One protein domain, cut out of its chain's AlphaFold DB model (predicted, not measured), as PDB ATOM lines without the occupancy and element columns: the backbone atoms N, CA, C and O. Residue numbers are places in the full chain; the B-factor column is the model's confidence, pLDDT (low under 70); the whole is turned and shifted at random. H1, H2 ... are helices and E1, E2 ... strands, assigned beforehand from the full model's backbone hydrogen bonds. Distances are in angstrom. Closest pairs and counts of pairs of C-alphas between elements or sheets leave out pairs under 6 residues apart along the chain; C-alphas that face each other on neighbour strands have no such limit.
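Overview. This is residues 119 to 274 of the 278 residues of an uncharacterized protein of Vibrio cholerae (UniProt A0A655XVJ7). Five helices, H2, H3, H4, H5 and H6, follow one another in a ring round the long axis of an elongated body; the long H2, H3 and H4 lie side by side on part of it, and the short H5 and H6 make up the rest, with the ring only loosely closed between H5 and H6. A small strand pair, E1 with E2, packs on H3 and H4, and a second, E3 with E4, lies by the first residues of the same two helices, while the short H1 lies near the opposite end of the body. The printed part has 156 residues, with six named helices and four named strands in the order E1 H1 H2 H3 E2 E3 H4 H5 E4 H6; both two-stranded sheets, E1 - E2 and E3 - E4, are antiparallel, and the class is mostly helix. The whole is compact, with a radius of gyration of the C-alphas of 16.1 A, and spans 52 by 29 by 27 A.

Arrangement. E1, residues 119 to 121, is the antiparallel neighbour of E2, residues 193 to 195, with N 120 and O 194 2.9 A apart and N 194 and O 120 2.8 A apart, both within hydrogen-bond range. H1, residues 129 to 132, is close to but not clearly touching H2, residues 143 to 160; their closest C-alphas, of Ile 132 and Phe 145, are 5.8 A apart. H2 and H3, residues 173 to 190, form a helical hairpin: they touch at a shallow tilt of 18 degrees, opposite ways, closest at the C-alphas of Leu 159 and Ile 180, 6.2 A. H3 touches H4, residues 210 to 227, at a shallow tilt of 11 degrees, the same way, closest at the C-alphas of Asn 188 and Ser 220, 6.4 A. The closest C-alphas of E2 and H4, of Cys 195 and Ser 220, are 6.2 A apart. H2 and H4 are apart. With its residues 217 to 225 alone, H4 touches H5, residues 237 to 244, at a steep tilt of 45 degrees, opposite ways; the C-alphas of Ala 218 and Ser 244 come closest, at 4.0 A. E3, residues 207 to 209, and E4, residues 255 to 257, are antiparallel neighbours, with N 208 and O 256 within hydrogen-bond range at 3.1 A. The closest C-alphas of H3 and E4, of Val 173 and Ala 256, are 7.0 A apart. H6, residues 265 to 272, touches H2 at residues 157 to 160 alone, at a shallow tilt of 30 degrees, opposite ways; the C-alphas of Leu 160 and Leu 267 are closest, at 5.5 A. H5 and H6 are close but not clearly touching, closest at the C-alphas of Ala 243 and Leu 270, 7.2 A. In H2, H3, H4 and H5 every O i to N i+4 pair is within hydrogen-bond range, in H6 2 of 4 are, and H1 is too short for such a pair.

Along the chain. E1 begins at C-alpha 119, (-22.979, 52.908, -135.684), and is 7.1 A long; H1 is 5.8 A long. H2 is 25.6 A long, from C-alpha 143 at (-5.908, 71.868, -134.506), and H3 is 25.8 A. E2 is 6.8 A, E3 6.5 A and H4 26.2 A. H5 is 10.6 A, E4 6.8 A and H6 11.0 A, ending at C-alpha 272, (2.711, 46.512, -137.474).

Size, cuts and confidence. The two C-alphas farthest apart, of Lys 136 and Asp 204, are 54.2 A apart. The printed part has no cut. The links from H2 to H3 and from E2 to E3 are long, and those from H3 to E2 and from E3 to H4 are tight. The mean pLDDT of the printed part is 78.1; 42 residues are under 70, among them residues 200 to 207 and 252 to 274.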
ATOM      1  N   ILE A 119     -23.527  51.563-135.880       93.75
ATOM      2  CA  ILE A 119     -22.979  52.908-135.684       93.75
ATOM      3  C   ILE A 119     -24.119  53.919-135.649       93.75
ATOM      4  O   ILE A 119     -24.982  53.955-136.522       93.75
ATOM      5  N   LYS A 120     -24.124  54.772-134.622       92.12
ATOM      6  CA  LYS A 120     -25.118  55.836-134.450       92.12
ATOM      7  C   LYS A 120     -24.445  57.169-134.178       92.12
ATOM      8  O   LYS A 120     -23.371  57.228-133.588       92.12
ATOM      9  N   LEU A 121     -25.120  58.256-134.551       89.00
ATOM     10  CA  LEU A 121     -24.723  59.587-134.103       89.00
ATOM     11  C   LEU A 121     -25.042  59.760-132.619       89.00
ATOM     12  O   LEU A 121     -26.152  59.475-132.165       89.00
ATOM     13  N   ARG A 122     -24.085  60.306-131.879       85.56
ATOM     14  CA  ARG A 122     -24.236  60.615-130.461       85.56
ATOM     15  C   ARG A 122     -25.218  61.784-130.288       85.56
ATOM     16  O   ARG A 122     -24.982  62.885-130.782       85.56
ATOM     17  N   HIS A 123     -26.346  61.550-129.613       65.00
ATOM     18  CA  HIS A 123     -27.472  62.500-129.536       65.00
ATOM     19  C   HIS A 123     -27.178  63.817-128.790       65.00
ATOM     20  O   HIS A 123     -27.888  64.802-128.975       65.00
ATOM     21  N   ASP A 124     -26.153  63.843-127.944       55.62
ATOM     22  CA  ASP A 124     -25.833  64.917-126.996       55.62
ATOM     23  C   ASP A 124     -24.810  65.937-127.529       55.62
ATOM     24  O   ASP A 124     -24.652  67.015-126.951       55.62
ATOM     25  N   ARG A 125     -24.136  65.657-128.653       55.34
ATOM     26  CA  ARG A 125     -23.177  66.580-129.272       55.34
ATOM     27  C   ARG A 125     -23.574  66.850-130.711       55.34
ATOM     28  O   ARG A 125     -23.480  65.978-131.567       55.34
ATOM     29  N   GLY A 126     -23.976  68.088-130.992       57.72
ATOM     30  CA  GLY A 126     -24.132  68.571-132.361       57.72
ATOM     31  C   GLY A 126     -22.781  68.532-133.071       57.72
ATOM     32  O   GLY A 126     -22.021  69.500-133.004       57.72
ATOM     33  N   LEU A 127     -22.459  67.403-133.702       76.19
ATOM     34  CA  LEU A 127     -21.264  67.266-134.516       76.19
ATOM     35  C   LEU A 127     -21.386  68.256-135.673       76.19
ATOM     36  O   LEU A 127     -22.234  68.124-136.554       76.19
ATOM     37  N   SER A 128     -20.570  69.300-135.616       83.88
ATOM     38  CA  SER A 128     -20.525  70.327-136.640       83.88
ATOM     39  C   SER A 128     -19.281  70.130-137.486       83.88
ATOM     40  O   SER A 128     -18.264  69.637-137.000       83.88
ATOM     41  N   TYR A 129     -19.331  70.601-138.730       85.69
ATOM     42  CA  TYR A 129     -18.167  70.605-139.610       85.69
ATOM     43  C   TYR A 129     -16.930  71.215-138.928       85.69
ATOM     44  O   TYR A 129     -15.841  70.656-138.992       85.69
ATOM     45  N   GLY A 130     -17.115  72.324-138.204       85.88
ATOM     46  CA  GLY A 130     -16.048  73.016-137.479       85.88
ATOM     47  C   GLY A 130     -15.467  72.258-136.287       85.88
ATOM     48  O   GLY A 130     -14.395  72.621-135.810       85.88
ATOM     49  N   SER A 131     -16.165  71.228-135.799       86.69
ATOM     50  CA  SER A 131     -15.702  70.383-134.697       86.69
ATOM     51  C   SER A 131     -14.600  69.419-135.141       86.69
ATOM     52  O   SER A 131     -13.765  69.058-134.317       86.69
ATOM     53  N   ILE A 132     -14.564  69.060-136.430       89.38
ATOM     54  CA  ILE A 132     -13.555  68.169-137.027       89.38
ATOM     55  C   ILE A 132     -12.638  68.969-137.958       89.38
ATOM     56  O   ILE A 132     -11.422  68.978-137.789       89.38
ATOM     57  N   TYR A 133     -13.204  69.739-138.883       90.19
ATOM     58  CA  TYR A 133     -12.466  70.430-139.933       90.19
ATOM     59  C   TYR A 133     -12.217  71.913-139.637       90.19
ATOM     60  O   TYR A 133     -12.964  72.606-138.948       90.19
ATOM     61  N   SER A 134     -11.141  72.433-140.213       87.56
ATOM     62  CA  SER A 134     -10.742  73.830-140.152       87.56
ATOM     63  C   SER A 134     -11.547  74.679-141.133       87.56
ATOM     64  O   SER A 134     -11.551  74.445-142.342       87.56
ATOM     65  N   TYR A 135     -12.130  75.776-140.647       83.56
ATOM     66  CA  TYR A 135     -12.682  76.816-141.525       83.56
ATOM     67  C   TYR A 135     -11.602  77.637-142.244       83.56
ATOM     68  O   TYR A 135     -11.922  78.436-143.120       83.56
ATOM     69  N   LYS A 136     -10.318  77.491-141.886       83.00
ATOM     70  CA  LYS A 136      -9.229  78.227-142.544       83.00
ATOM     71  C   LYS A 136      -8.753  77.523-143.811       83.00
ATOM     72  O   LYS A 136      -8.488  78.197-144.802       83.00
ATOM     73  N   LYS A 137      -8.673  76.189-143.800       83.06
ATOM     74  CA  LYS A 137      -8.163  75.387-144.918       83.06
ATOM     75  C   LYS A 137      -9.077  74.191-145.180       83.06
ATOM     76  O   LYS A 137      -9.346  73.420-144.268       83.06
ATOM     77  N   LEU A 138      -9.541  74.075-146.424       84.81
ATOM     78  CA  LEU A 138     -10.430  73.001-146.872       84.81
ATOM     79  C   LEU A 138      -9.795  71.623-146.629       84.81
ATOM     80  O   LEU A 138      -8.589  71.479-146.827       84.81
ATOM     81  N   GLY A 139     -10.597  70.657-146.171       78.44
ATOM     82  CA  GLY A 139     -10.178  69.267-145.947       78.44
ATOM     83  C   GLY A 139      -9.186  69.042-144.799       78.44
ATOM     84  O   GLY A 139      -8.863  67.904-144.491       78.44
ATOM     85  N   ARG A 140      -8.693  70.097-144.135       87.69
ATOM     86  CA  ARG A 140      -7.799  69.943-142.979       87.69
ATOM     87  C   ARG A 140      -8.570  69.878-141.685       87.69
ATOM     88  O   ARG A 140      -9.513  70.649-141.507       87.69
ATOM     89  N   PHE A 141      -8.102  69.058-140.754       91.00
ATOM     90  CA  PHE A 141      -8.612  69.080-139.397       91.00
ATOM     91  C   PHE A 141      -8.341  70.414-138.713       91.00
ATOM     92  O   PHE A 141      -7.408  71.157-139.044       91.00
ATOM     93  N   ASN A 142      -9.226  70.770-137.788       91.50
ATOM     94  CA  ASN A 142      -8.916  71.832-136.856       91.50
ATOM     95  C   ASN A 142      -7.891  71.311-135.843       91.50
ATOM     96  O   ASN A 142      -7.881  70.136-135.491       91.50
ATOM     97  N   ARG A 143      -7.048  72.217-135.355       91.31
ATOM     98  CA  ARG A 143      -5.908  71.868-134.506       91.31
ATOM     99  C   ARG A 143      -6.300  71.144-133.212       91.31
ATOM    100  O   ARG A 143      -5.610  70.227-132.804       91.31
ATOM    101  N   VAL A 144      -7.397  71.555-132.575       91.62
ATOM    102  CA  VAL A 144      -7.844  70.961-131.302       91.62
ATOM    103  C   VAL A 144      -8.330  69.529-131.514       91.62
ATOM    104  O   VAL A 144      -8.131  68.673-130.659       91.62
ATOM    105  N   PHE A 145      -8.986  69.272-132.644       91.50
ATOM    106  CA  PHE A 145      -9.388  67.931-133.039       91.50
ATOM    107  C   PHE A 145      -8.176  67.061-133.369       91.50
ATOM    108  O   PHE A 145      -8.080  65.954-132.859       91.50
ATOM    109  N   GLU A 146      -7.241  67.581-134.164       91.81
ATOM    110  CA  GLU A 146      -6.013  66.883-134.560       91.81
ATOM    111  C   GLU A 146      -5.158  66.482-133.347       91.81
ATOM    112  O   GLU A 146      -4.733  65.337-133.256       91.81
ATOM    113  N   GLU A 147      -4.976  67.373-132.366       92.00
ATOM    114  CA  GLU A 147      -4.257  67.060-131.119       92.00
ATOM    115  C   GLU A 147      -4.923  65.894-130.359       92.00
ATOM    116  O   GLU A 147      -4.248  64.938-129.985       92.00
ATOM    117  N   LYS A 148      -6.256  65.913-130.214       92.12
ATOM    118  CA  LYS A 148      -7.007  64.830-129.550       92.12
ATOM    119  C   LYS A 148      -7.004  63.522-130.331       92.12
ATOM    120  O   LYS A 148      -7.006  62.455-129.722       92.12
ATOM    121  N   LEU A 149      -7.051  63.605-131.660       91.38
ATOM    122  CA  LEU A 149      -6.972  62.446-132.541       91.38
ATOM    123  C   LEU A 149      -5.635  61.734-132.331       91.38
ATOM    124  O   LEU A 149      -5.629  60.531-132.090       91.38
ATOM    125  N   ASN A 150      -4.535  62.489-132.342       90.19
ATOM    126  CA  ASN A 150      -3.192  61.955-132.133       90.19
ATOM    127  C   ASN A 150      -3.055  61.308-130.750       90.19
ATOM    128  O   ASN A 150      -2.594  60.179-130.659       90.19
ATOM    129  N   GLU A 151      -3.512  61.983-129.687       90.06
ATOM    130  CA  GLU A 151      -3.511  61.423-128.325       90.06
ATOM    131  C   GLU A 151      -4.285  60.102-128.251       90.06
ATOM    132  O   GLU A 151      -3.815  59.140-127.644       90.06
ATOM    133  N   CYS A 152      -5.457  60.034-128.891       89.50
ATOM    134  CA  CYS A 152      -6.270  58.826-128.843       89.50
ATOM    135  C   CYS A 152      -5.661  57.669-129.643       89.50
ATOM    136  O   CYS A 152      -5.766  56.524-129.204       89.50
ATOM    137  N   ILE A 153      -5.039  57.956-130.790       87.00
ATOM    138  CA  ILE A 153      -4.335  56.946-131.585       87.00
ATOM    139  C   ILE A 153      -3.106  56.456-130.829       87.00
ATOM    140  O   ILE A 153      -2.957  55.250-130.687       87.00
ATOM    141  N   ASP A 154      -2.278  57.350-130.285       83.69
ATOM    142  CA  ASP A 154      -1.092  56.971-129.508       83.69
ATOM    143  C   ASP A 154      -1.474  56.033-128.346       83.69
ATOM    144  O   ASP A 154      -0.872  54.973-128.180       83.69
ATOM    145  N   GLU A 155      -2.522  56.366-127.586       85.75
ATOM    146  CA  GLU A 155      -3.007  55.526-126.482       85.75
ATOM    147  C   GLU A 155      -3.602  54.194-126.975       85.75
ATOM    148  O   GLU A 155      -3.358  53.158-126.356       85.75
ATOM    149  N   LEU A 156      -4.320  54.176-128.107       85.50
ATOM    150  CA  LEU A 156      -4.811  52.931-128.710       85.50
ATOM    151  C   LEU A 156      -3.641  52.030-129.121       85.50
ATOM    152  O   LEU A 156      -3.614  50.861-128.761       85.50
ATOM    153  N   VAL A 157      -2.635  52.572-129.805       78.62
ATOM    154  CA  VAL A 157      -1.425  51.839-130.202       78.62
ATOM    155  C   VAL A 157      -0.707  51.264-128.991       78.62
ATOM    156  O   VAL A 157      -0.343  50.090-128.965       78.62
ATOM    157  N   GLU A 158      -0.535  52.070-127.951       78.50
ATOM    158  CA  GLU A 158       0.041  51.632-126.687       78.50
ATOM    159  C   GLU A 158      -0.764  50.495-126.041       78.50
ATOM    160  O   GLU A 158      -0.172  49.575-125.478       78.50
ATOM    161  N   LEU A 159      -2.095  50.525-126.135       79.38
ATOM    162  CA  LEU A 159      -2.975  49.472-125.629       79.38
ATOM    163  C   LEU A 159      -2.958  48.206-126.488       79.38
ATOM    164  O   LEU A 159      -3.101  47.122-125.928       79.38
ATOM    165  N   LEU A 160      -2.722  48.308-127.793       75.50
ATOM    166  CA  LEU A 160      -2.660  47.152-128.690       75.50
ATOM    167  C   LEU A 160      -1.268  46.481-128.722       75.50
ATOM    168  O   LEU A 160      -1.180  45.288-128.995       75.50
ATOM    169  N   THR A 161      -0.192  47.200-128.378       68.44
ATOM    170  CA  THR A 161       1.207  46.701-128.388       68.44
ATOM    171  C   THR A 161       1.699  46.139-127.056       68.44
ATOM    172  O   THR A 161       1.073  46.316-126.025       68.44
ATOM    173  N   ASP A 162       2.897  45.551-127.018       60.09
ATOM    174  CA  ASP A 162       3.589  45.029-125.821       60.09
ATOM    175  C   ASP A 162       3.916  46.033-124.692       60.09
ATOM    176  O   ASP A 162       4.750  45.772-123.814       60.09
ATOM    177  N   ARG A 163       3.272  47.204-124.656       64.50
ATOM    178  CA  ARG A 163       3.434  48.147-123.553       64.50
ATOM    179  C   ARG A 163       3.036  47.484-122.238       64.50
ATOM    180  O   ARG A 163       1.892  47.068-122.050       64.50
ATOM    181  N   LYS A 164       3.989  47.448-121.305       64.06
ATOM    182  CA  LYS A 164       3.745  47.079-119.912       64.06
ATOM    183  C   LYS A 164       3.471  48.333-119.096       64.06
ATOM    184  O   LYS A 164       4.327  49.210-118.982       64.06
ATOM    185  N   PHE A 165       2.276  48.420-118.524       67.19
ATOM    186  CA  PHE A 165       1.928  49.466-117.571       67.19
ATOM    187  C   PHE A 165       2.675  49.236-116.253       67.19
ATOM    188  O   PHE A 165       2.914  48.096-115.858       67.19
ATOM    189  N   GLY A 166       3.015  50.314-115.540       69.38
ATOM    190  CA  GLY A 166       3.618  50.203-114.203       69.38
ATOM    191  C   GLY A 166       2.692  49.551-113.164       69.38
ATOM    192  O   GLY A 166       3.166  49.043-112.153       69.38
ATOM    193  N   ASP A 167       1.383  49.546-113.428       70.88
ATOM    194  CA  ASP A 167       0.363  48.859-112.636       70.88
ATOM    195  C   ASP A 167       0.163  47.426-113.151       70.88
ATOM    196  O   ASP A 167      -0.233  47.223-114.298       70.88
ATOM    197  N   VAL A 168       0.429  46.431-112.298       72.19
ATOM    198  CA  VAL A 168       0.336  45.000-112.635       72.19
ATOM    199  C   VAL A 168      -1.078  44.615-113.080       72.19
ATOM    200  O   VAL A 168      -1.207  43.816-114.004       72.19
ATOM    201  N   LEU A 169      -2.124  45.219-112.500       72.50
ATOM    202  CA  LEU A 169      -3.518  44.906-112.833       72.50
ATOM    203  C   LEU A 169      -3.849  45.278-114.286       72.50
ATOM    204  O   LEU A 169      -4.500  44.522-114.995       72.50
ATOM    205  N   ARG A 170      -3.318  46.406-114.769       70.44
ATOM    206  CA  ARG A 170      -3.530  46.882-116.150       70.44
ATOM    207  C   ARG A 170      -2.853  46.028-117.217       70.44
ATOM    208  O   ARG A 170      -3.105  46.219-118.401       70.44
ATOM    209  N   ASN A 171      -1.978  45.114-116.805       69.19
ATOM    210  CA  ASN A 171      -1.338  44.155-117.700       69.19
ATOM    211  C   ASN A 171      -2.110  42.827-117.796       69.19
ATOM    212  O   ASN A 171      -1.719  41.963-118.582       69.19
ATOM    213  N   GLN A 172      -3.176  42.650-117.006       71.88
ATOM    214  CA  GLN A 172      -4.087  41.512-117.126       71.88
ATOM    215  C   GLN A 172      -4.966  41.686-118.365       71.88
ATOM    216  O   GLN A 172      -5.351  42.810-118.703       71.88
ATOM    217  N   VAL A 173      -5.300  40.572-119.021       70.88
ATOM    218  CA  VAL A 173      -6.133  40.556-120.234       70.88
ATOM    219  C   VAL A 173      -7.434  41.330-120.016       70.88
ATOM    220  O   VAL A 173      -7.768  42.176-120.838       70.88
ATOM    221  N   GLU A 174      -8.131  41.112-118.899       73.38
ATOM    222  CA  GLU A 174      -9.442  41.731-118.664       73.38
ATOM    223  C   GLU A 174      -9.377  43.246-118.588       73.38
ATOM    224  O   GLU A 174     -10.063  43.945-119.339       73.38
ATOM    225  N   CYS A 175      -8.498  43.763-117.734       74.56
ATOM    226  CA  CYS A 175      -8.327  45.199-117.606       74.56
ATOM    227  C   CYS A 175      -7.930  45.818-118.954       74.56
ATOM    228  O   CYS A 175      -8.431  46.876-119.321       74.56
ATOM    229  N   ARG A 176      -7.089  45.136-119.738       76.62
ATOM    230  CA  ARG A 176      -6.640  45.631-121.038       76.62
ATOM    231  C   ARG A 176      -7.731  45.620-122.108       76.62
ATOM    232  O   ARG A 176      -7.835  46.593-122.847       76.62
ATOM    233  N   PHE A 177      -8.571  44.588-122.156       78.44
ATOM    234  CA  PHE A 177      -9.746  44.533-123.034       78.44
ATOM    235  C   PHE A 177     -10.707  45.690-122.755       78.44
ATOM    236  O   PHE A 177     -11.127  46.380-123.684       78.44
ATOM    237  N   VAL A 178     -10.991  45.949-121.474       79.69
ATOM    238  CA  VAL A 178     -11.819  47.088-121.055       79.69
ATOM    239  C   VAL A 178     -11.181  48.409-121.481       79.69
ATOM    240  O   VAL A 178     -11.866  49.260-122.037       79.69
ATOM    241  N   LEU A 179      -9.868  48.573-121.294       83.69
ATOM    242  CA  LEU A 179      -9.163  49.789-121.706       83.69
ATOM    243  C   LEU A 179      -9.201  50.002-123.229       83.69
ATOM    244  O   LEU A 179      -9.403  51.132-123.665       83.69
ATOM    245  N   ILE A 180      -9.043  48.950-124.042       84.38
ATOM    246  CA  ILE A 180      -9.166  49.046-125.510       84.38
ATOM    247  C   ILE A 180     -10.591  49.453-125.892       84.38
ATOM    248  O   ILE A 180     -10.771  50.364-126.700       84.38
ATOM    249  N   TYR A 181     -11.601  48.821-125.292       85.00
ATOM    250  CA  TYR A 181     -13.004  49.163-125.513       85.00
ATOM    251  C   TYR A 181     -13.293  50.632-125.166       85.00
ATOM    252  O   TYR A 181     -13.793  51.380-126.005       85.00
ATOM    253  N   GLU A 182     -12.909  51.079-123.966       88.06
ATOM    254  CA  GLU A 182     -13.074  52.470-123.530       88.06
ATOM    255  C   GLU A 182     -12.352  53.448-124.461       88.06
ATOM    256  O   GLU A 182     -12.860  54.539-124.746       88.06
ATOM    257  N   GLN A 183     -11.175  53.062-124.957       90.06
ATOM    258  CA  GLN A 183     -10.412  53.879-125.884       90.06
ATOM    259  C   GLN A 183     -11.099  54.001-127.244       90.06
ATOM    260  O   GLN A 183     -11.179  55.103-127.788       90.06
ATOM    261  N   MET A 184     -11.666  52.914-127.767       91.00
ATOM    262  CA  MET A 184     -12.466  52.957-128.992       91.00
ATOM    263  C   MET A 184     -13.747  53.779-128.816       91.00
ATOM    264  O   MET A 184     -14.117  54.536-129.713       91.00
ATOM    265  N   ASP A 185     -14.384  53.729-127.645       90.50
ATOM    266  CA  ASP A 185     -15.541  54.569-127.317       90.50
ATOM    267  C   ASP A 185     -15.183  56.066-127.292       90.50
ATOM    268  O   ASP A 185     -15.927  56.922-127.799       90.50
ATOM    269  N   ARG A 186     -14.009  56.414-126.746       90.31
ATOM    270  CA  ARG A 186     -13.458  57.778-126.820       90.31
ATOM    271  C   ARG A 186     -13.179  58.179-128.262       90.31
ATOM    272  O   ARG A 186     -13.525  59.300-128.642       90.31
ATOM    273  N   PHE A 187     -12.620  57.270-129.056       90.31
ATOM    274  CA  PHE A 187     -12.322  57.487-130.465       90.31
ATOM    275  C   PHE A 187     -13.602  57.785-131.258       90.31
ATOM    276  O   PHE A 187     -13.724  58.864-131.836       90.31
ATOM    277  N   ASN A 188     -14.622  56.930-131.154       91.81
ATOM    278  CA  ASN A 188     -15.961  57.156-131.709       91.81
ATOM    279  C   ASN A 188     -16.537  58.510-131.273       91.81
ATOM    280  O   ASN A 188     -17.044  59.288-132.085       91.81
ATOM    281  N   SER A 189     -16.394  58.844-129.991       90.19
ATOM    282  CA  SER A 189     -16.897  60.096-129.429       90.19
ATOM    283  C   SER A 189     -16.231  61.350-130.003       90.19
ATOM    284  O   SER A 189     -16.885  62.398-130.044       90.19
ATOM    285  N   LEU A 190     -14.969  61.284-130.452       90.25
ATOM    286  CA  LEU A 190     -14.319  62.399-131.153       90.25
ATOM    287  C   LEU A 190     -15.042  62.721-132.463       90.25
ATOM    288  O   LEU A 190     -15.260  63.894-132.770       90.25
ATOM    289  N   PHE A 191     -15.478  61.688-133.180       90.94
ATOM    290  CA  PHE A 191     -16.230  61.800-134.429       90.94
ATOM    291  C   PHE A 191     -17.744  61.930-134.211       90.94
ATOM    292  O   PHE A 191     -18.503  61.923-135.174       90.94
ATOM    293  N   GLY A 192     -18.206  62.082-132.963       90.00
ATOM    294  CA  GLY A 192     -19.633  62.198-132.643       90.00
ATOM    295  C   GLY A 192     -20.424  60.918-132.902       90.00
ATOM    296  O   GLY A 192     -21.626  60.990-133.156       90.00
ATOM    297  N   LEU A 193     -19.756  59.769-132.841       92.00
ATOM    298  CA  LEU A 193     -20.325  58.448-133.063       92.00
ATOM    299  C   LEU A 193     -20.472  57.671-131.754       92.00
ATOM    300  O   LEU A 193     -19.908  58.016-130.712       92.00
ATOM    301  N   THR A 194     -21.247  56.598-131.819       92.12
ATOM    302  CA  THR A 194     -21.370  55.566-130.790       92.12
ATOM    303  C   THR A 194     -21.546  54.227-131.488       92.12
ATOM    304  O   THR A 194     -22.388  54.116-132.382       92.12
ATOM    305  N   CYS A 195     -20.762  53.233-131.078       91.88
ATOM    306  CA  CYS A 195     -20.927  51.855-131.517       91.88
ATOM    307  C   CYS A 195     -21.876  51.132-130.552       91.88
ATOM    308  O   CYS A 195     -21.752  51.268-129.337       91.88
ATOM    309  N   THR A 196     -22.859  50.412-131.085       90.94
ATOM    310  CA  THR A 196     -23.873  49.688-130.304       90.94
ATOM    311  C   THR A 196     -23.631  48.186-130.254       90.94
ATOM    312  O   THR A 196     -24.521  47.457-129.827       90.94
ATOM    313  N   LEU A 197     -22.474  47.720-130.726       89.25
ATOM    314  CA  LEU A 197     -22.060  46.337-130.533       89.25
ATOM    315  C   LEU A 197     -21.825  46.080-129.043       89.25
ATOM    316  O   LEU A 197     -21.170  46.867-128.361       89.25
ATOM    317  N   GLU A 198     -22.364  44.972-128.549       79.38
ATOM    318  CA  GLU A 198     -22.141  44.520-127.180       79.38
ATOM    319  C   GLU A 198     -20.936  43.577-127.148       79.38
ATOM    320  O   GLU A 198     -20.934  42.547-127.821       79.38
ATOM    321  N   ILE A 199     -19.928  43.898-126.332       73.25
ATOM    322  CA  ILE A 199     -18.855  42.952-126.009       73.25
ATOM    323  C   ILE A 199     -19.312  42.128-124.807       73.25
ATOM    324  O   ILE A 199     -19.493  42.657-123.707       73.25
ATOM    325  N   GLN A 200     -19.514  40.827-125.003       63.16
ATOM    326  CA  GLN A 200     -19.900  39.930-123.922       63.16
ATOM    327  C   GLN A 200     -18.666  39.517-123.119       63.16
ATOM    328  O   GLN A 200     -17.876  38.675-123.541       63.16
ATOM    329  N   VAL A 201     -18.547  40.050-121.905       57.12
ATOM    330  CA  VAL A 201     -17.702  39.457-120.859       57.12
ATOM    331  C   VAL A 201     -18.578  38.455-120.109       57.12
ATOM    332  O   VAL A 201     -19.545  38.853-119.456       57.12
ATOM    333  N   LYS A 202     -18.327  37.146-120.243       51.78
ATOM    334  CA  LYS A 202     -19.151  36.142-119.547       51.78
ATOM    335  C   LYS A 202     -18.828  36.143-118.044       51.78
ATOM    336  O   LYS A 202     -17.679  35.889-117.687       51.78
ATOM    337  N   PRO A 203     -19.821  36.348-117.153       47.66
ATOM    338  CA  PRO A 203     -19.578  36.394-115.711       47.66
ATOM    339  C   PRO A 203     -19.152  35.048-115.101       47.66
ATOM    340  O   PRO A 203     -18.513  35.038-114.052       47.66
ATOM    341  N   ASP A 204     -19.491  33.920-115.739       49.47
ATOM    342  CA  ASP A 204     -19.422  32.599-115.093       49.47
ATOM    343  C   ASP A 204     -18.176  31.763-115.450       49.47
ATOM    344  O   ASP A 204     -17.883  30.789-114.757       49.47
ATOM    345  N   ASP A 205     -17.428  32.112-116.506       55.94
ATOM    346  CA  ASP A 205     -16.216  31.378-116.919       55.94
ATOM    347  C   ASP A 205     -14.963  32.251-117.120       55.94
ATOM    348  O   ASP A 205     -13.887  31.710-117.386       55.94
ATOM    349  N   GLY A 206     -15.081  33.578-116.965       58.78
ATOM    350  CA  GLY A 206     -13.960  34.521-117.035       58.78
ATOM    351  C   GLY A 206     -13.286  34.612-118.408       58.78
ATOM    352  O   GLY A 206     -12.149  35.082-118.490       58.78
ATOM    353  N   ARG A 207     -13.941  34.130-119.475       65.06
ATOM    354  CA  ARG A 207     -13.423  34.194-120.847       65.06
ATOM    355  C   ARG A 207     -13.875  35.467-121.547       65.06
ATOM    356  O   ARG A 207     -15.044  35.846-121.488       65.06
ATOM    357  N   MET A 208     -12.945  36.077-122.273       70.62
ATOM    358  CA  MET A 208     -13.202  37.214-123.156       70.62
ATOM    359  C   MET A 208     -13.004  36.799-124.604       70.62
ATOM    360  O   MET A 208     -11.961  36.237-124.937       70.62
ATOM    361  N   PHE A 209     -14.000  37.068-125.448       74.88
ATOM    362  CA  PHE A 209     -13.985  36.692-126.861       74.88
ATOM    363  C   PHE A 209     -13.262  37.752-127.688       74.88
ATOM    364  O   PHE A 209     -13.702  38.899-127.779       74.88
ATOM    365  N   ILE A 210     -12.149  37.355-128.299       75.44
ATOM    366  CA  ILE A 210     -11.269  38.260-129.046       75.44
ATOM    367  C   ILE A 210     -11.977  38.769-130.310       75.44
ATOM    368  O   ILE A 210     -11.942  39.969-130.584       75.44
ATOM    369  N   GLY A 211     -12.704  37.891-131.013       76.44
ATOM    370  CA  GLY A 211     -13.471  38.253-132.208       76.44
ATOM    371  C   GLY A 211     -14.478  39.386-131.974       76.44
ATOM    372  O   GLY A 211     -14.586  40.278-132.806       76.44
ATOM    373  N   GLN A 212     -15.132  39.440-130.807       82.00
ATOM    374  CA  GLN A 212     -16.077  40.521-130.480       82.00
ATOM    375  C   GLN A 212     -15.382  41.877-130.303       82.00
ATOM    376  O   GLN A 212     -15.914  42.910-130.708       82.00
ATOM    377  N   LEU A 213     -14.178  41.893-129.719       82.81
ATOM    378  CA  LEU A 213     -13.379  43.114-129.622       82.81
ATOM    379  C   LEU A 213     -12.935  43.587-131.013       82.81
ATOM    380  O   LEU A 213     -12.967  44.785-131.292       82.81
ATOM    381  N   TYR A 214     -12.550  42.662-131.893       82.69
ATOM    382  CA  TYR A 214     -12.129  42.992-133.257       82.69
ATOM    383  C   TYR A 214     -13.289  43.487-134.113       82.69
ATOM    384  O   TYR A 214     -13.138  44.498-134.793       82.69
ATOM    385  N   GLU A 215     -14.460  42.859-134.007       88.38
ATOM    386  CA  GLU A 215     -15.690  43.336-134.639       88.38
ATOM    387  C   GLU A 215     -16.023  44.760-134.168       88.38
ATOM    388  O   GLU A 215     -16.334  45.638-134.979       88.38
ATOM    389  N   TYR A 216     -15.885  45.026-132.863       90.44
ATOM    390  CA  TYR A 216     -16.104  46.352-132.291       90.44
ATOM    391  C   TYR A 216     -15.126  47.397-132.849       90.44
ATOM    392  O   TYR A 216     -15.545  48.497-133.232       90.44
ATOM    393  N   ILE A 217     -13.831  47.067-132.916       89.00
ATOM    394  CA  ILE A 217     -12.790  47.932-133.490       89.00
ATOM    395  C   ILE A 217     -13.093  48.208-134.968       89.00
ATOM    396  O   ILE A 217     -13.185  49.374-135.359       89.00
ATOM    397  N   ALA A 218     -13.313  47.163-135.768       90.06
ATOM    398  CA  ALA A 218     -13.543  47.274-137.205       90.06
ATOM    399  C   ALA A 218     -14.789  48.107-137.528       90.06
ATOM    400  O   ALA A 218     -14.729  49.053-138.317       90.06
ATOM    401  N   THR A 219     -15.896  47.833-136.835       93.38
ATOM    402  CA  THR A 219     -17.155  48.574-136.984       93.38
ATOM    403  C   THR A 219     -16.989  50.048-136.612       93.38
ATOM    404  O   THR A 219     -17.490  50.931-137.313       93.38
ATOM    405  N   SER A 220     -16.230  50.340-135.551       93.69
ATOM    406  CA  SER A 220     -15.915  51.713-135.138       93.69
ATOM    407  C   SER A 220     -15.116  52.461-136.211       93.69
ATOM    408  O   SER A 220     -15.490  53.571-136.597       93.69
ATOM    409  N   PHE A 221     -14.059  51.851-136.759       92.88
ATOM    410  CA  PHE A 221     -13.270  52.460-137.837       92.88
ATOM    411  C   PHE A 221     -14.072  52.642-139.127       92.88
ATOM    412  O   PHE A 221     -13.935  53.679-139.775       92.88
ATOM    413  N   LEU A 222     -14.959  51.707-139.468       93.50
ATOM    414  CA  LEU A 222     -15.871  51.851-140.601       93.50
ATOM    415  C   LEU A 222     -16.777  53.083-140.434       93.50
ATOM    416  O   LEU A 222     -16.900  53.896-141.353       93.50
ATOM    417  N   GLY A 223     -17.349  53.269-139.240       92.25
ATOM    418  CA  GLY A 223     -18.133  54.457-138.894       92.25
ATOM    419  C   GLY A 223     -17.343  55.756-139.063       92.25
ATOM    420  O   GLY A 223     -17.822  56.716-139.670       92.25
ATOM    421  N   ILE A 224     -16.107  55.777-138.569       93.06
ATOM    422  CA  ILE A 224     -15.214  56.940-138.646       93.06
ATOM    423  C   ILE A 224     -14.833  57.266-140.093       93.06
ATOM    424  O   ILE A 224     -14.879  58.434-140.495       93.06
ATOM    425  N   LEU A 225     -14.494  56.254-140.892       93.19
ATOM    426  CA  LEU A 225     -14.181  56.421-142.311       93.19
ATOM    427  C   LEU A 225     -15.388  56.962-143.082       93.19
ATOM    428  O   LEU A 225     -15.217  57.843-143.917       93.19
ATOM    429  N   SER A 226     -16.612  56.541-142.760       90.38
ATOM    430  CA  SER A 226     -17.817  57.113-143.377       90.38
ATOM    431  C   SER A 226     -18.012  58.593-143.037       90.38
ATOM    432  O   SER A 226     -18.221  59.402-143.942       90.38
ATOM    433  N   VAL A 227     -17.840  59.009-141.774       89.12
ATOM    434  CA  VAL A 227     -17.912  60.443-141.400       89.12
ATOM    435  C   VAL A 227     -16.885  61.284-142.158       89.12
ATOM    436  O   VAL A 227     -17.147  62.443-142.482       89.12
ATOM    437  N   THR A 228     -15.711  60.713-142.410       88.50
ATOM    438  CA  THR A 228     -14.542  61.433-142.922       88.50
ATOM    439  C   THR A 228     -14.280  61.250-144.412       88.50
ATOM    440  O   THR A 228     -13.257  61.727-144.900       88.50
ATOM    441  N   ASP A 229     -15.195  60.599-145.134       86.50
ATOM    442  CA  ASP A 229     -15.051  60.289-146.562       86.50
ATOM    443  C   ASP A 229     -13.764  59.495-146.867       86.50
ATOM    444  O   ASP A 229     -13.017  59.763-147.805       86.50
ATOM    445  N   GLY A 230     -13.457  58.536-145.990       86.25
ATOM    446  CA  GLY A 230     -12.314  57.640-146.112       86.25
ATOM    447  C   GLY A 230     -10.958  58.261-145.771       86.25
ATOM    448  O   GLY A 230      -9.947  57.586-145.965       86.25
ATOM    449  N   TYR A 231     -10.907  59.502-145.271       87.00
ATOM    450  CA  TYR A 231      -9.659  60.208-144.967       87.00
ATOM    451  C   TYR A 231      -9.597  60.706-143.517       87.00
ATOM    452  O   TYR A 231     -10.204  61.713-143.150       87.00
ATOM    453  N   ILE A 232      -8.759  60.059-142.702       84.31
ATOM    454  CA  ILE A 232      -8.540  60.428-141.293       84.31
ATOM    455  C   ILE A 232      -7.180  61.100-141.048       84.31
ATOM    456  O   ILE A 232      -6.650  61.080-139.938       84.31
ATOM    457  N   GLY A 233      -6.615  61.720-142.085       80.44
ATOM    458  CA  GLY A 233      -5.285  62.325-142.056       80.44
ATOM    459  C   GLY A 233      -4.233  61.454-142.742       80.44
ATOM    460  O   GLY A 233      -4.315  60.225-142.709       80.44
ATOM    461  N   ASP A 234      -3.226  62.097-143.337       79.62
ATOM    462  CA  ASP A 234      -2.159  61.435-144.104       79.62
ATOM    463  C   ASP A 234      -1.442  60.324-143.313       79.62
ATOM    464  O   ASP A 234      -1.012  59.336-143.893       79.62
ATOM    465  N   MET A 235      -1.322  60.470-141.987       77.19
ATOM    466  CA  MET A 235      -0.606  59.504-141.140       77.19
ATOM    467  C   MET A 235      -1.431  58.267-140.776       77.19
ATOM    468  O   MET A 235      -0.860  57.221-140.486       77.19
ATOM    469  N   TYR A 236      -2.759  58.387-140.740       83.12
ATOM    470  CA  TYR A 236      -3.622  57.392-140.095       83.12
ATOM    471  C   TYR A 236      -4.602  56.721-141.051       83.12
ATOM    472  O   TYR A 236      -5.219  55.726-140.686       83.12
ATOM    473  N   THR A 237      -4.756  57.252-142.266       86.75
ATOM    474  CA  THR A 237      -5.742  56.754-143.234       86.75
ATOM    475  C   THR A 237      -5.534  55.270-143.534       86.75
ATOM    476  O   THR A 237      -6.481  54.499-143.400       86.75
ATOM    477  N   ASP A 238      -4.303  54.844-143.825       84.38
ATOM    478  CA  ASP A 238      -4.001  53.433-144.103       84.38
ATOM    479  C   ASP A 238      -4.291  52.534-142.894       84.38
ATOM    480  O   ASP A 238      -4.922  51.488-143.035       84.38
ATOM    481  N   PHE A 239      -3.912  52.974-141.689       83.94
ATOM    482  CA  PHE A 239      -4.219  52.257-140.450       83.94
ATOM    483  C   PHE A 239      -5.728  52.084-140.245       83.94
ATOM    484  O   PHE A 239      -6.169  50.983-139.936       83.94
ATOM    485  N   ALA A 240      -6.531  53.130-140.450       88.19
ATOM    486  CA  ALA A 240      -7.980  53.027-140.296       88.19
ATOM    487  C   ALA A 240      -8.629  52.107-141.328       88.19
ATOM    488  O   ALA A 240      -9.552  51.376-140.976       88.19
ATOM    489  N   HIS A 241      -8.157  52.119-142.579       88.69
ATOM    490  CA  HIS A 241      -8.627  51.177-143.601       88.69
ATOM    491  C   HIS A 241      -8.245  49.737-143.270       88.69
ATOM    492  O   HIS A 241      -9.014  48.823-143.537       88.69
ATOM    493  N   LEU A 242      -7.078  49.502-142.678       84.62
ATOM    494  CA  LEU A 242      -6.691  48.157-142.253       84.62
ATOM    495  C   LEU A 242      -7.485  47.711-141.025       84.62
ATOM    496  O   LEU A 242      -8.001  46.599-141.003       84.62
ATOM    497  N   ALA A 243      -7.662  48.601-140.050       85.44
ATOM    498  CA  ALA A 243      -8.453  48.332-138.860       85.44
ATOM    499  C   ALA A 243      -9.937  48.085-139.183       85.44
ATOM    500  O   ALA A 243     -10.564  47.256-138.534       85.44
ATOM    501  N   SER A 244     -10.510  48.742-140.197       87.81
ATOM    502  CA  SER A 244     -11.894  48.480-140.626       87.81
ATOM    503  C   SER A 244     -12.073  47.151-141.368       87.81
ATOM    504  O   SER A 244     -13.198  46.668-141.462       87.81
ATOM    505  N   ASN A 245     -10.985  46.552-141.861       85.25
ATOM    506  CA  ASN A 245     -10.977  45.298-142.619       85.25
ATOM    507  C   ASN A 245     -10.369  44.121-141.831       85.25
ATOM    508  O   ASN A 245      -9.953  43.134-142.438       85.25
ATOM    509  N   ILE A 246     -10.286  44.214-140.499       80.94
ATOM    510  CA  ILE A 246      -9.848  43.091-139.659       80.94
ATOM    511  C   ILE A 246     -10.788  41.901-139.895       80.94
ATOM    512  O   ILE A 246     -12.004  42.039-139.757       80.94
ATOM    513  N   ASP A 247     -10.227  40.731-140.204       78.12
ATOM    514  CA  ASP A 247     -10.972  39.470-140.285       78.12
ATOM    515  C   ASP A 247     -11.301  38.974-138.872       78.12
ATOM    516  O   ASP A 247     -10.567  38.185-138.285       78.12
ATOM    517  N   PHE A 248     -12.381  39.495-138.289       78.06
ATOM    518  CA  PHE A 248     -12.835  39.094-136.957       78.06
ATOM    519  C   PHE A 248     -13.573  37.743-136.956       78.06
ATOM    520  O   PHE A 248     -13.614  37.090-135.912       78.06
ATOM    521  N   GLU A 249     -14.112  37.297-138.099       78.81
ATOM    522  CA  GLU A 249     -14.787  35.996-138.240       78.81
ATOM    523  C   GLU A 249     -13.803  34.841-137.996       78.81
ATOM    524  O   GLU A 249     -14.146  33.851-137.348       78.81
ATOM    525  N   GLY A 250     -12.540  35.006-138.404       73.75
ATOM    526  CA  GLY A 250     -11.459  34.060-138.115       73.75
ATOM    527  C   GLY A 250     -11.147  33.841-136.624       73.75
ATOM    528  O   GLY A 250     -10.466  32.871-136.289       73.75
ATOM    529  N   TYR A 251     -11.657  34.694-135.723       70.12
ATOM    530  CA  TYR A 251     -11.390  34.666-134.276       70.12
ATOM    531  C   TYR A 251     -12.630  34.365-133.419       70.12
ATOM    532  O   TYR A 251     -12.604  34.584-132.205       70.12
ATOM    533  N   GLU A 252     -13.719  33.861-134.011       68.44
ATOM    534  CA  GLU A 252     -14.985  33.597-133.301       68.44
ATOM    535  C   GLU A 252     -14.806  32.641-132.101       68.44
ATOM    536  O   GLU A 252     -15.397  32.837-131.037       68.44
ATOM    537  N   GLU A 253     -13.928  31.641-132.234       66.94
ATOM    538  CA  GLU A 253     -13.616  30.677-131.168       66.94
ATOM    539  C   GLU A 253     -12.458  31.118-130.251       66.94
ATOM    540  O   GLU A 253     -12.184  30.466-129.237       66.94
ATOM    541  N   SER A 254     -11.766  32.215-130.576       69.38
ATOM    542  CA  SER A 254     -10.605  32.692-129.822       69.38
ATOM    543  C   SER A 254     -11.031  33.405-128.540       69.38
ATOM    544  O   SER A 254     -11.794  34.375-128.557       69.38
ATOM    545  N   TYR A 255     -10.488  32.950-127.410       67.00
ATOM    546  CA  TYR A 255     -10.714  33.569-126.111       67.00
ATOM    547  C   TYR A 255      -9.433  33.637-125.285       67.00
ATOM    548  O   TYR A 255      -8.563  32.775-125.397       67.00
ATOM    549  N   ALA A 256      -9.367  34.627-124.402       65.81
ATOM    550  CA  ALA A 256      -8.320  34.754-123.395       65.81
ATOM    551  C   ALA A 256      -8.921  34.615-121.988       65.81
ATOM    552  O   ALA A 256     -10.089  34.971-121.769       65.81
ATOM    553  N   LYS A 257      -8.161  34.049-121.040       62.22
ATOM    554  CA  LYS A 257      -8.617  33.909-119.648       62.22
ATOM    555  C   LYS A 257      -8.290  35.149-118.820       62.22
ATOM    556  O   LYS A 257      -7.339  35.874-119.089       62.22
ATOM    557  N   TYR A 258      -9.083  35.338-117.771       56.97
ATOM    558  CA  TYR A 258      -9.028  36.458-116.834       56.97
ATOM    559  C   TYR A 258      -7.630  36.770-116.257       56.97
ATOM    560  O   TYR A 258      -7.240  37.933-116.176       56.97
ATOM    561  N   ASP A 259      -6.884  35.748-115.831       54.97
ATOM    562  CA  ASP A 259      -5.624  35.871-115.083       54.97
ATOM    563  C   ASP A 259      -4.364  35.692-115.941       54.97
ATOM    564  O   ASP A 259      -3.243  35.782-115.429       54.97
ATOM    565  N   GLU A 260      -4.533  35.463-117.242       59.69
ATOM    566  CA  GLU A 260      -3.416  35.363-118.168       59.69
ATOM    567  C   GLU A 260      -2.751  36.740-118.339       59.69
ATOM    568  O   GLU A 260      -3.385  37.803-118.301       59.69
ATOM    569  N   LEU A 261      -1.424  36.724-118.489       56.75
ATOM    570  CA  LEU A 261      -0.720  37.889-119.007       56.75
ATOM    571  C   LEU A 261      -1.177  38.081-120.448       56.75
ATOM    572  O   LEU A 261      -1.256  37.109-121.193       56.75
ATOM    573  N   TYR A 262      -1.474  39.325-120.813       61.75
ATOM    574  CA  TYR A 262      -1.865  39.666-122.174       61.75
ATOM    575  C   TYR A 262      -0.851  39.121-123.187       61.75
ATOM    576  O   TYR A 262       0.324  39.494-123.145       61.75
ATOM    577  N   ASP A 263      -1.325  38.219-124.047       53.88
ATOM    578  CA  ASP A 263      -0.554  37.619-125.128       53.88
ATOM    579  C   ASP A 263      -0.621  38.530-126.359       53.88
ATOM    580  O   ASP A 263      -1.702  38.947-126.785       53.88
ATOM    581  N   SER A 264       0.541  38.922-126.873       57.50
ATOM    582  CA  SER A 264       0.676  40.041-127.805       57.50
ATOM    583  C   SER A 264       0.566  39.645-129.268       57.50
ATOM    584  O   SER A 264       0.440  40.527-130.120       57.50
ATOM    585  N   ASP A 265       0.561  38.350-129.572       56.53
ATOM    586  CA  ASP A 265       0.779  37.859-130.930       56.53
ATOM    587  C   ASP A 265      -0.312  38.308-131.920       56.53
ATOM    588  O   ASP A 265       0.000  38.669-133.052       56.53
ATOM    589  N   THR A 266      -1.583  38.384-131.508       50.81
ATOM    590  CA  THR A 266      -2.685  38.740-132.427       50.81
ATOM    591  C   THR A 266      -2.889  40.254-132.593       50.81
ATOM    592  O   THR A 266      -3.195  40.732-133.682       50.81
ATOM    593  N   LEU A 267      -2.676  41.045-131.537       56.00
ATOM    594  CA  LEU A 267      -2.846  42.508-131.581       56.00
ATOM    595  C   LEU A 267      -1.591  43.252-132.068       56.00
ATOM    596  O   LEU A 267      -1.700  44.367-132.583       56.00
ATOM    597  N   SER A 268      -0.416  42.617-132.001       58.62
ATOM    598  CA  SER A 268       0.834  43.167-132.544       58.62
ATOM    599  C   SER A 268       0.860  43.195-134.073       58.62
ATOM    600  O   SER A 268       1.442  44.115-134.650       58.62
ATOM    601  N   GLU A 269       0.199  42.245-134.742       55.53
ATOM    602  CA  GLU A 269       0.079  42.245-136.205       55.53
ATOM    603  C   GLU A 269      -0.685  43.485-136.696       55.53
ATOM    604  O   GLU A 269      -0.227  44.175-137.604       55.53
ATOM    605  N   LEU A 270      -1.772  43.854-136.015       55.00
ATOM    606  CA  LEU A 270      -2.582  45.044-136.302       55.00
ATOM    607  C   LEU A 270      -1.789  46.355-136.212       55.00
ATOM    608  O   LEU A 270      -1.968  47.262-137.024       55.00
ATOM    609  N   VAL A 271      -0.883  46.445-135.240       60.16
ATOM    610  CA  VAL A 271      -0.053  47.637-135.032       60.16
ATOM    611  C   VAL A 271       1.130  47.696-135.998       60.16
ATOM    612  O   VAL A 271       1.595  48.788-136.321       60.16
ATOM    613  N   SER A 272       1.598  46.557-136.514       56.16
ATOM    614  CA  SER A 272       2.711  46.512-137.474       56.16
ATOM    615  C   SER A 272       2.444  47.297-138.768       56.16
ATOM    616  O   SER A 272       3.383  47.701-139.454       56.16
ATOM    617  N   TYR A 273       1.170  47.560-139.067       52.22
ATOM    618  CA  TYR A 273       0.725  48.336-140.220       52.22
ATOM    619  C   TYR A 273       0.616  49.845-139.976       52.22
ATOM    620  O   TYR A 273       0.367  50.609-140.911       52.22
ATOM    621  N   ILE A 274       0.801  50.300-138.740       56.88
ATOM    622  CA  ILE A 274       0.914  51.727-138.452       56.88
ATOM    623  C   ILE A 274       2.286  52.174-138.950       56.88
ATOM    624  O   ILE A 274       3.282  51.527-138.615       56.88
TER     625      ILE A 274